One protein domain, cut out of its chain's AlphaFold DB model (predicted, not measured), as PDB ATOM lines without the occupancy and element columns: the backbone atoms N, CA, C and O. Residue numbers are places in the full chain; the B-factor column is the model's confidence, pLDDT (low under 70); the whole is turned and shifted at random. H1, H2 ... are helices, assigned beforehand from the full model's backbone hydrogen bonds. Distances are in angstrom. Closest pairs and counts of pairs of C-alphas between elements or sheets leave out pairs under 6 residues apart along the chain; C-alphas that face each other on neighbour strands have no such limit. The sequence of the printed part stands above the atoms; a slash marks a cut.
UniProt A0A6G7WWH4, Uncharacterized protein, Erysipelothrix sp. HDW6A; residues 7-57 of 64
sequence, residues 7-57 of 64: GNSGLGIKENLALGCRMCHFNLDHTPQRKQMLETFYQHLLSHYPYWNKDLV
ATOM      1  N   GLY A   7     155.367 100.581  -8.934       93.81
ATOM      2  CA  GLY A   7     155.541 101.139  -7.585       93.81
ATOM      3  C   GLY A   7     155.707 100.074  -6.493       93.81
ATOM      4  O   GLY A   7     156.269 100.365  -5.448       93.81
ATOM      5  N   ASN A   8     155.284  98.835  -6.765       94.94
ATOM      6  CA  ASN A   8     155.457  97.671  -5.897       94.94
ATOM      7  C   ASN A   8     156.521  96.704  -6.446       94.94
ATOM      8  O   ASN A   8     156.387  95.489  -6.308       94.94
ATOM      9  N   SER A   9     157.551  97.238  -7.111       96.69
ATOM     10  CA  SER A   9     158.665  96.470  -7.682       96.69
ATOM     11  C   SER A   9     158.272  95.493  -8.798       96.69
ATOM     12  O   SER A   9     159.006  94.555  -9.088       96.69
ATOM     13  N   GLY A  10     157.131  95.691  -9.458       97.44
ATOM     14  CA  GLY A  10     156.728  94.868 -10.595       97.44
ATOM     15  C   GLY A  10     157.609  95.080 -11.826       97.44
ATOM     16  O   GLY A  10     157.852  96.215 -12.242       97.44
ATOM     17  N   LEU A  11     158.052  93.983 -12.439       97.38
ATOM     18  CA  LEU A  11     158.873  93.993 -13.649       97.38
ATOM     19  C   LEU A  11     158.049  94.371 -14.890       97.38
ATOM     20  O   LEU A  11     156.878  94.022 -15.012       97.38
ATOM     21  N   GLY A  12     158.667  95.065 -15.846       96.50
ATOM     22  CA  GLY A  12     158.043  95.472 -17.113       96.50
ATOM     23  C   GLY A  12     158.087  94.400 -18.208       96.50
ATOM     24  O   GLY A  12     158.340  94.740 -19.359       96.50
ATOM     25  N   ILE A  13     157.912  93.127 -17.849       97.44
ATOM     26  CA  ILE A  13     158.010  91.970 -18.757       97.44
ATOM     27  C   ILE A  13     156.625  91.445 -19.144       97.44
ATOM     28  O   ILE A  13     155.649  91.717 -18.447       97.44
ATOM     29  N   LYS A  14     156.525  90.694 -20.248       97.75
ATOM     30  CA  LYS A  14     155.238  90.222 -20.799       97.75
ATOM     31  C   LYS A  14     154.444  89.398 -19.783       97.75
ATOM     32  O   LYS A  14     153.238  89.561 -19.669       97.75
ATOM     33  N   GLU A  15     155.146  88.624 -18.970       98.25
ATOM     34  CA  GLU A  15     154.634  87.790 -17.888       98.25
ATOM     35  C   GLU A  15     153.966  88.603 -16.768       98.25
ATOM     36  O   GLU A  15     153.253  88.044 -15.950       98.25
ATOM     37  N   ASN A  16     154.166  89.919 -16.687       98.44
ATOM     38  CA  ASN A  16     153.506  90.781 -15.699       98.44
ATOM     39  C   ASN A  16     152.418  91.672 -16.321       98.44
ATOM     40  O   ASN A  16     151.843  92.522 -15.634       98.44
ATOM     41  N   LEU A  17     152.168  91.544 -17.626       97.56
ATOM     42  CA  LEU A  17     151.382  92.494 -18.400       97.56
ATOM     43  C   LEU A  17     150.165  91.830 -19.041       97.56
ATOM     44  O   LEU A  17     150.204  90.693 -19.488       97.56
ATOM     45  N   ALA A  18     149.086  92.600 -19.137       96.50
ATOM     46  CA  ALA A  18     147.941  92.291 -19.985       96.50
ATOM     47  C   ALA A  18     147.432  93.575 -20.636       96.50
ATOM     48  O   ALA A  18     147.527  94.669 -20.058       96.50
ATOM     49  N   LEU A  19     146.876  93.448 -21.837       95.81
ATOM     50  CA  LEU A  19     146.180  94.546 -22.494       95.81
ATOM     51  C   LEU A  19     144.852  94.803 -21.776       95.81
ATOM     52  O   LEU A  19     144.123  93.880 -21.431       95.81
ATOM     53  N   GLY A  20     144.542  96.073 -21.541       93.94
ATOM     54  CA  GLY A  20     143.271  96.498 -20.972       93.94
ATOM     55  C   GLY A  20     142.843  97.808 -21.604       93.94
ATOM     56  O   GLY A  20     143.685  98.643 -21.931       93.94
ATOM     57  N   CYS A  21     141.538  98.005 -21.780       96.69
ATOM     58  CA  CYS A  21     141.018  99.307 -22.181       96.69
ATOM     59  C   CYS A  21     141.129 100.311 -21.019       96.69
ATOM     60  O   CYS A  21     141.415  99.939 -19.876       96.69
ATOM     61  N   ARG A  22     140.849 101.592 -21.289       97.00
ATOM     62  CA  ARG A  22     140.886 102.661 -20.274       97.00
ATOM     63  C   ARG A  22     140.033 102.340 -19.040       97.00
ATOM     64  O   ARG A  22     140.475 102.582 -17.923       97.00
ATOM     65  N   MET A  23     138.843 101.770 -19.242       96.69
ATOM     66  CA  MET A  23     137.934 101.400 -18.151       96.69
ATOM     67  C   MET A  23     138.494 100.249 -17.308       96.69
ATOM     68  O   MET A  23     138.500 100.331 -16.086       96.69
ATOM     69  N   CYS A  24     139.026  99.198 -17.942       95.88
ATOM     70  CA  CYS A  24     139.658  98.089 -17.222       95.88
ATOM     71  C   CYS A  24     140.871  98.558 -16.412       95.88
ATOM     72  O   CYS A  24     141.042  98.135 -15.273       95.88
ATOM     73  N   HIS A  25     141.677  99.464 -16.971       95.62
ATOM     74  CA  HIS A  25     142.771 100.100 -16.241       95.62
ATOM     75  C   HIS A  25     142.265 100.841 -14.998       95.62
ATOM     76  O   HIS A  25     142.746 100.585 -13.899       95.62
ATOM     77  N   PHE A  26     141.252 101.698 -15.159       95.69
ATOM     78  CA  PHE A  26     140.669 102.440 -14.042       95.69
ATOM     79  C   PHE A  26     140.120 101.511 -12.951       95.69
ATOM     80  O   PHE A  26     140.431 101.689 -11.775       95.69
ATOM     81  N   ASN A  27     139.360 100.484 -13.335       96.62
ATOM     82  CA  ASN A  27     138.780  99.535 -12.388       96.62
ATOM     83  C   ASN A  27     139.861  98.757 -11.631       96.62
ATOM     84  O   ASN A  27     139.766  98.599 -10.413       96.62
ATOM     85  N   LEU A  28     140.911  98.310 -12.322       95.38
ATOM     86  CA  LEU A  28     142.006  97.586 -11.687       95.38
ATOM     87  C   LEU A  28     142.745  98.456 -10.660       95.38
ATOM     88  O   LEU A  28     143.116  97.955  -9.598       95.38
ATOM     89  N   ASP A  29     142.957  99.737 -10.956       92.62
ATOM     90  CA  ASP A  29     143.810 100.613 -10.148       92.62
ATOM     91  C   ASP A  29     143.056 101.361  -9.035       92.62
ATOM     92  O   ASP A  29     143.639 101.623  -7.983       92.62
ATOM     93  N   HIS A  30     141.768 101.669  -9.221       95.38
ATOM     94  CA  HIS A  30     141.056 102.637  -8.371       95.38
ATOM     95  C   HIS A  30     139.771 102.126  -7.717       95.38
ATOM     96  O   HIS A  30     139.105 102.888  -7.017       95.38
ATOM     97  N   THR A  31     139.393 100.862  -7.920       96.75
ATOM     98  CA  THR A  31     138.089 100.364  -7.456       96.75
ATOM     99  C   THR A  31     138.188  99.044  -6.685       96.75
ATOM    100  O   THR A  31     139.157  98.295  -6.845       96.75
ATOM    101  N   PRO A  32     137.151  98.678  -5.907       96.75
ATOM    102  CA  PRO A  32     137.062  97.360  -5.278       96.75
ATOM    103  C   PRO A  32     137.026  96.188  -6.273       96.75
ATOM    104  O   PRO A  32     137.339  95.058  -5.891       96.75
ATOM    105  N   GLN A  33     136.703  96.432  -7.554       96.06
ATOM    106  CA  GLN A  33     136.708  95.391  -8.590       96.06
ATOM    107  C   GLN A  33     138.106  94.801  -8.829       96.06
ATOM    108  O   GLN A  33     138.221  93.690  -9.353       96.06
ATOM    109  N   ARG A  34     139.167  95.486  -8.376       95.75
ATOM    110  CA  ARG A  34     140.558  95.026  -8.439       95.75
ATOM    111  C   ARG A  34     140.733  93.559  -8.056       95.75
ATOM    112  O   ARG A  34     141.450  92.848  -8.751       95.75
ATOM    113  N   LYS A  35     140.094  93.089  -6.977       96.19
ATOM    114  CA  LYS A  35     140.262  91.703  -6.499       96.19
ATOM    115  C   LYS A  35     139.831  90.681  -7.555       96.19
ATOM    116  O   LYS A  35     140.595  89.779  -7.876       96.19
ATOM    117  N   GLN A  36     138.635  90.848  -8.116       96.88
ATOM    118  CA  GLN A  36     138.102  89.944  -9.137       96.88
ATOM    119  C   GLN A  36     138.882  90.052 -10.455       96.88
ATOM    120  O   GLN A  36     139.126  89.053 -11.131       96.88
ATOM    121  N   MET A  37     139.310  91.264 -10.809       97.25
ATOM    122  CA  MET A  37     140.120  91.479 -12.003       97.25
ATOM    123  C   MET A  37     141.503  90.838 -11.891       97.25
ATOM    124  O   MET A  37     141.968  90.258 -12.866       97.25
ATOM    125  N   LEU A  38     142.145  90.895 -10.718       97.00
ATOM    126  CA  LEU A  38     143.412  90.204 -10.482       97.00
ATOM    127  C   LEU A  38     143.254  88.686 -10.575       97.00
ATOM    128  O   LEU A  38     144.130  88.053 -11.143       97.00
ATOM    129  N   GLU A  39     142.141  88.108 -10.119       97.62
ATOM    130  CA  GLU A  39     141.887  86.674 -10.321       97.62
ATOM    131  C   GLU A  39     141.821  86.328 -11.815       97.62
ATOM    132  O   GLU A  39     142.520  85.440 -12.291       97.62
ATOM    133  N   THR A  40     141.061  87.099 -12.596       96.94
ATOM    134  CA  THR A  40     140.970  86.888 -14.053       96.94
ATOM    135  C   THR A  40     142.332  87.062 -14.735       96.94
ATOM    136  O   THR A  40     142.697  86.295 -15.624       96.94
ATOM    137  N   PHE A  41     143.111  88.053 -14.300       97.56
ATOM    138  CA  PHE A  41     144.458  88.305 -14.803       97.56
ATOM    139  C   PHE A  41     145.410  87.156 -14.430       97.56
ATOM    140  O   PHE A  41     146.175  86.700 -15.274       97.56
ATOM    141  N   TYR A  42     145.324  86.615 -13.215       97.88
ATOM    142  CA  TYR A  42     146.103  85.448 -12.800       97.88
ATOM    143  C   TYR A  42     145.826  84.230 -13.691       97.88
ATOM    144  O   TYR A  42     146.768  83.632 -14.209       97.88
ATOM    145  N   GLN A  43     144.552  83.926 -13.960       98.12
ATOM    146  CA  GLN A  43     144.173  82.829 -14.858       98.12
ATOM    147  C   GLN A  43     144.683  83.048 -16.291       98.12
ATOM    148  O   GLN A  43     145.177  82.116 -16.925       98.12
ATOM    149  N   HIS A  44     144.621  84.286 -16.792       97.44
ATOM    150  CA  HIS A  44     145.197  84.644 -18.089       97.44
ATOM    151  C   HIS A  44     146.716  84.427 -18.126       97.44
ATOM    152  O   HIS A  44     147.239  83.878 -19.089       97.44
ATOM    153  N   LEU A  45     147.442  84.817 -17.077       98.06
ATOM    154  CA  LEU A  45     148.888  84.606 -17.026       98.06
ATOM    155  C   LEU A  45     149.237  83.121 -16.957       98.06
ATOM    156  O   LEU A  45     150.132  82.697 -17.679       98.06
ATOM    157  N   LEU A  46     148.514  82.319 -16.172       98.12
ATOM    158  CA  LEU A  46     148.739  80.873 -16.099       98.12
ATOM    159  C   LEU A  46     148.433  80.141 -17.410       98.12
ATOM    160  O   LEU A  46     149.121  79.173 -17.730       98.12
ATOM    161  N   SER A  47     147.437  80.589 -18.181       98.19
ATOM    162  CA  SER A  47     147.120  79.958 -19.467       98.19
ATOM    163  C   SER A  47     148.211  80.181 -20.521       98.19
ATOM    164  O   SER A  47     148.387  79.341 -21.401       98.19
ATOM    165  N   HIS A  48     148.967  81.279 -20.418       98.06
ATOM    166  CA  HIS A  48     150.101  81.582 -21.298       98.06
ATOM    167  C   HIS A  48     151.450  81.119 -20.735       98.06
ATOM    168  O   HIS A  48     152.341  80.737 -21.493       98.06
ATOM    169  N   TYR A  49     151.598  81.136 -19.413       98.00
ATOM    170  CA  TYR A  49     152.829  80.860 -18.685       98.00
ATOM    171  C   TYR A  49     152.523  79.907 -17.515       98.00
ATOM    172  O   TYR A  49     152.367  80.352 -16.379       98.00
ATOM    173  N   PRO A  50     152.456  78.583 -17.736       97.81
ATOM    174  CA  PRO A  50     152.061  77.631 -16.688       97.81
ATOM    175  C   PRO A  50     152.991  77.598 -15.463       97.81
ATOM    176  O   PRO A  50     152.584  77.200 -14.378       97.81
ATOM    177  N   TYR A  51     154.243  78.032 -15.625       96.75
ATOM    178  CA  TYR A  51     155.238  78.155 -14.551       96.75
ATOM    179  C   TYR A  51     155.121  79.466 -13.756       96.75
ATOM    180  O   TYR A  51     155.918  79.725 -12.849       96.75
ATOM    181  N   TRP A  52     154.185  80.334 -14.132       98.12
ATOM    182  CA  TRP A  52     154.112  81.683 -13.610       98.12
ATOM    183  C   TRP A  52     153.817  81.707 -12.115       98.12
ATOM    184  O   TRP A  52     152.940  81.015 -11.599       98.12
ATOM    185  N   ASN A  53     154.525  82.586 -11.415       95.94
ATOM    186  CA  ASN A  53     154.191  82.980 -10.061       95.94
ATOM    187  C   ASN A  53     154.585  84.446  -9.841       95.94
ATOM    188  O   ASN A  53     155.446  84.996 -10.533       95.94
ATOM    189  N   LYS A  54     153.971  85.078  -8.838       96.44
ATOM    190  CA  LYS A  54     154.173  86.500  -8.517       96.44
ATOM    191  C   LYS A  54     155.642  86.849  -8.230       96.44
ATOM    192  O   LYS A  54     156.076  87.978  -8.458       96.44
ATOM    193  N   ASP A  55     156.401  85.886  -7.725       95.88
ATOM    194  CA  ASP A  55     157.791  86.042  -7.321       95.88
ATOM    195  C   ASP A  55     158.748  86.203  -8.513       95.88
ATOM    196  O   ASP A  55     159.773  86.863  -8.365       95.88
ATOM    197  N   LEU A  56     158.393  85.656  -9.685       96.19
ATOM    198  CA  LEU A  56     159.143  85.799 -10.943       96.19
ATOM    199  C   LEU A  56     158.986  87.183 -11.580       96.19
ATOM    200  O   LEU A  56     159.838  87.615 -12.349       96.19
ATOM    201  N   VAL A  57     157.895  87.884 -11.267       97.38
ATOM    202  CA  VAL A  57     157.572  89.203 -11.836       97.38
ATOM    203  C   VAL A  57     157.801  90.355 -10.860       97.38
ATOM    204  O   VAL A  57     157.465  91.500 -11.166       97.38
TER     205      VAL A  57
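What this domain is: This is residues 7 to 57 of the 64 residues of an uncharacterized protein of Erysipelothrix sp. HDW6A (UniProt A0A6G7WWH4). Two helices, H2 and the shorter H1, meet near their ends as a V, and an unnamed stretch, residues 7 to 21, runs across the V's open side to the beginning of H1. After H2, residues 49 to 57 fold back toward that stretch. The printed part has 51 residues, with H1 then H2 along the chain and no named strand; the class is all helix, though under half of the residues, 24, are in named elements. The whole is compact, with a radius of gyration of the C-alphas of 11.1 A and spans of 28 by 23 by 17 A.

Where its parts are: H2, residues 34 to 48, is 20.9 A long and ends at C-alpha 48 (150.101, 81.582, -21.298). H1, residues 22 to 30, is 11.9 A long and begins at C-alpha 22 (140.886, 102.661, -20.274).

How they stand to each other: H2 touches H1 only at the corner by their tight link, with residues 34 to 38 of H2 alone; the closest C-alphas, of Leu 28 and Arg 34, are 4.4 A apart. Their lines stand at a steep tilt of 63 degrees, opposite ways. In H1 and H2, every O i to N i+4 pair is within hydrogen-bond range.

The domain as a whole: The C-alphas farthest apart, of Met 23 and Tyr 51, are 29.2 A apart. The printed part has no cut, and no printed residue is under 70 in pLDDT.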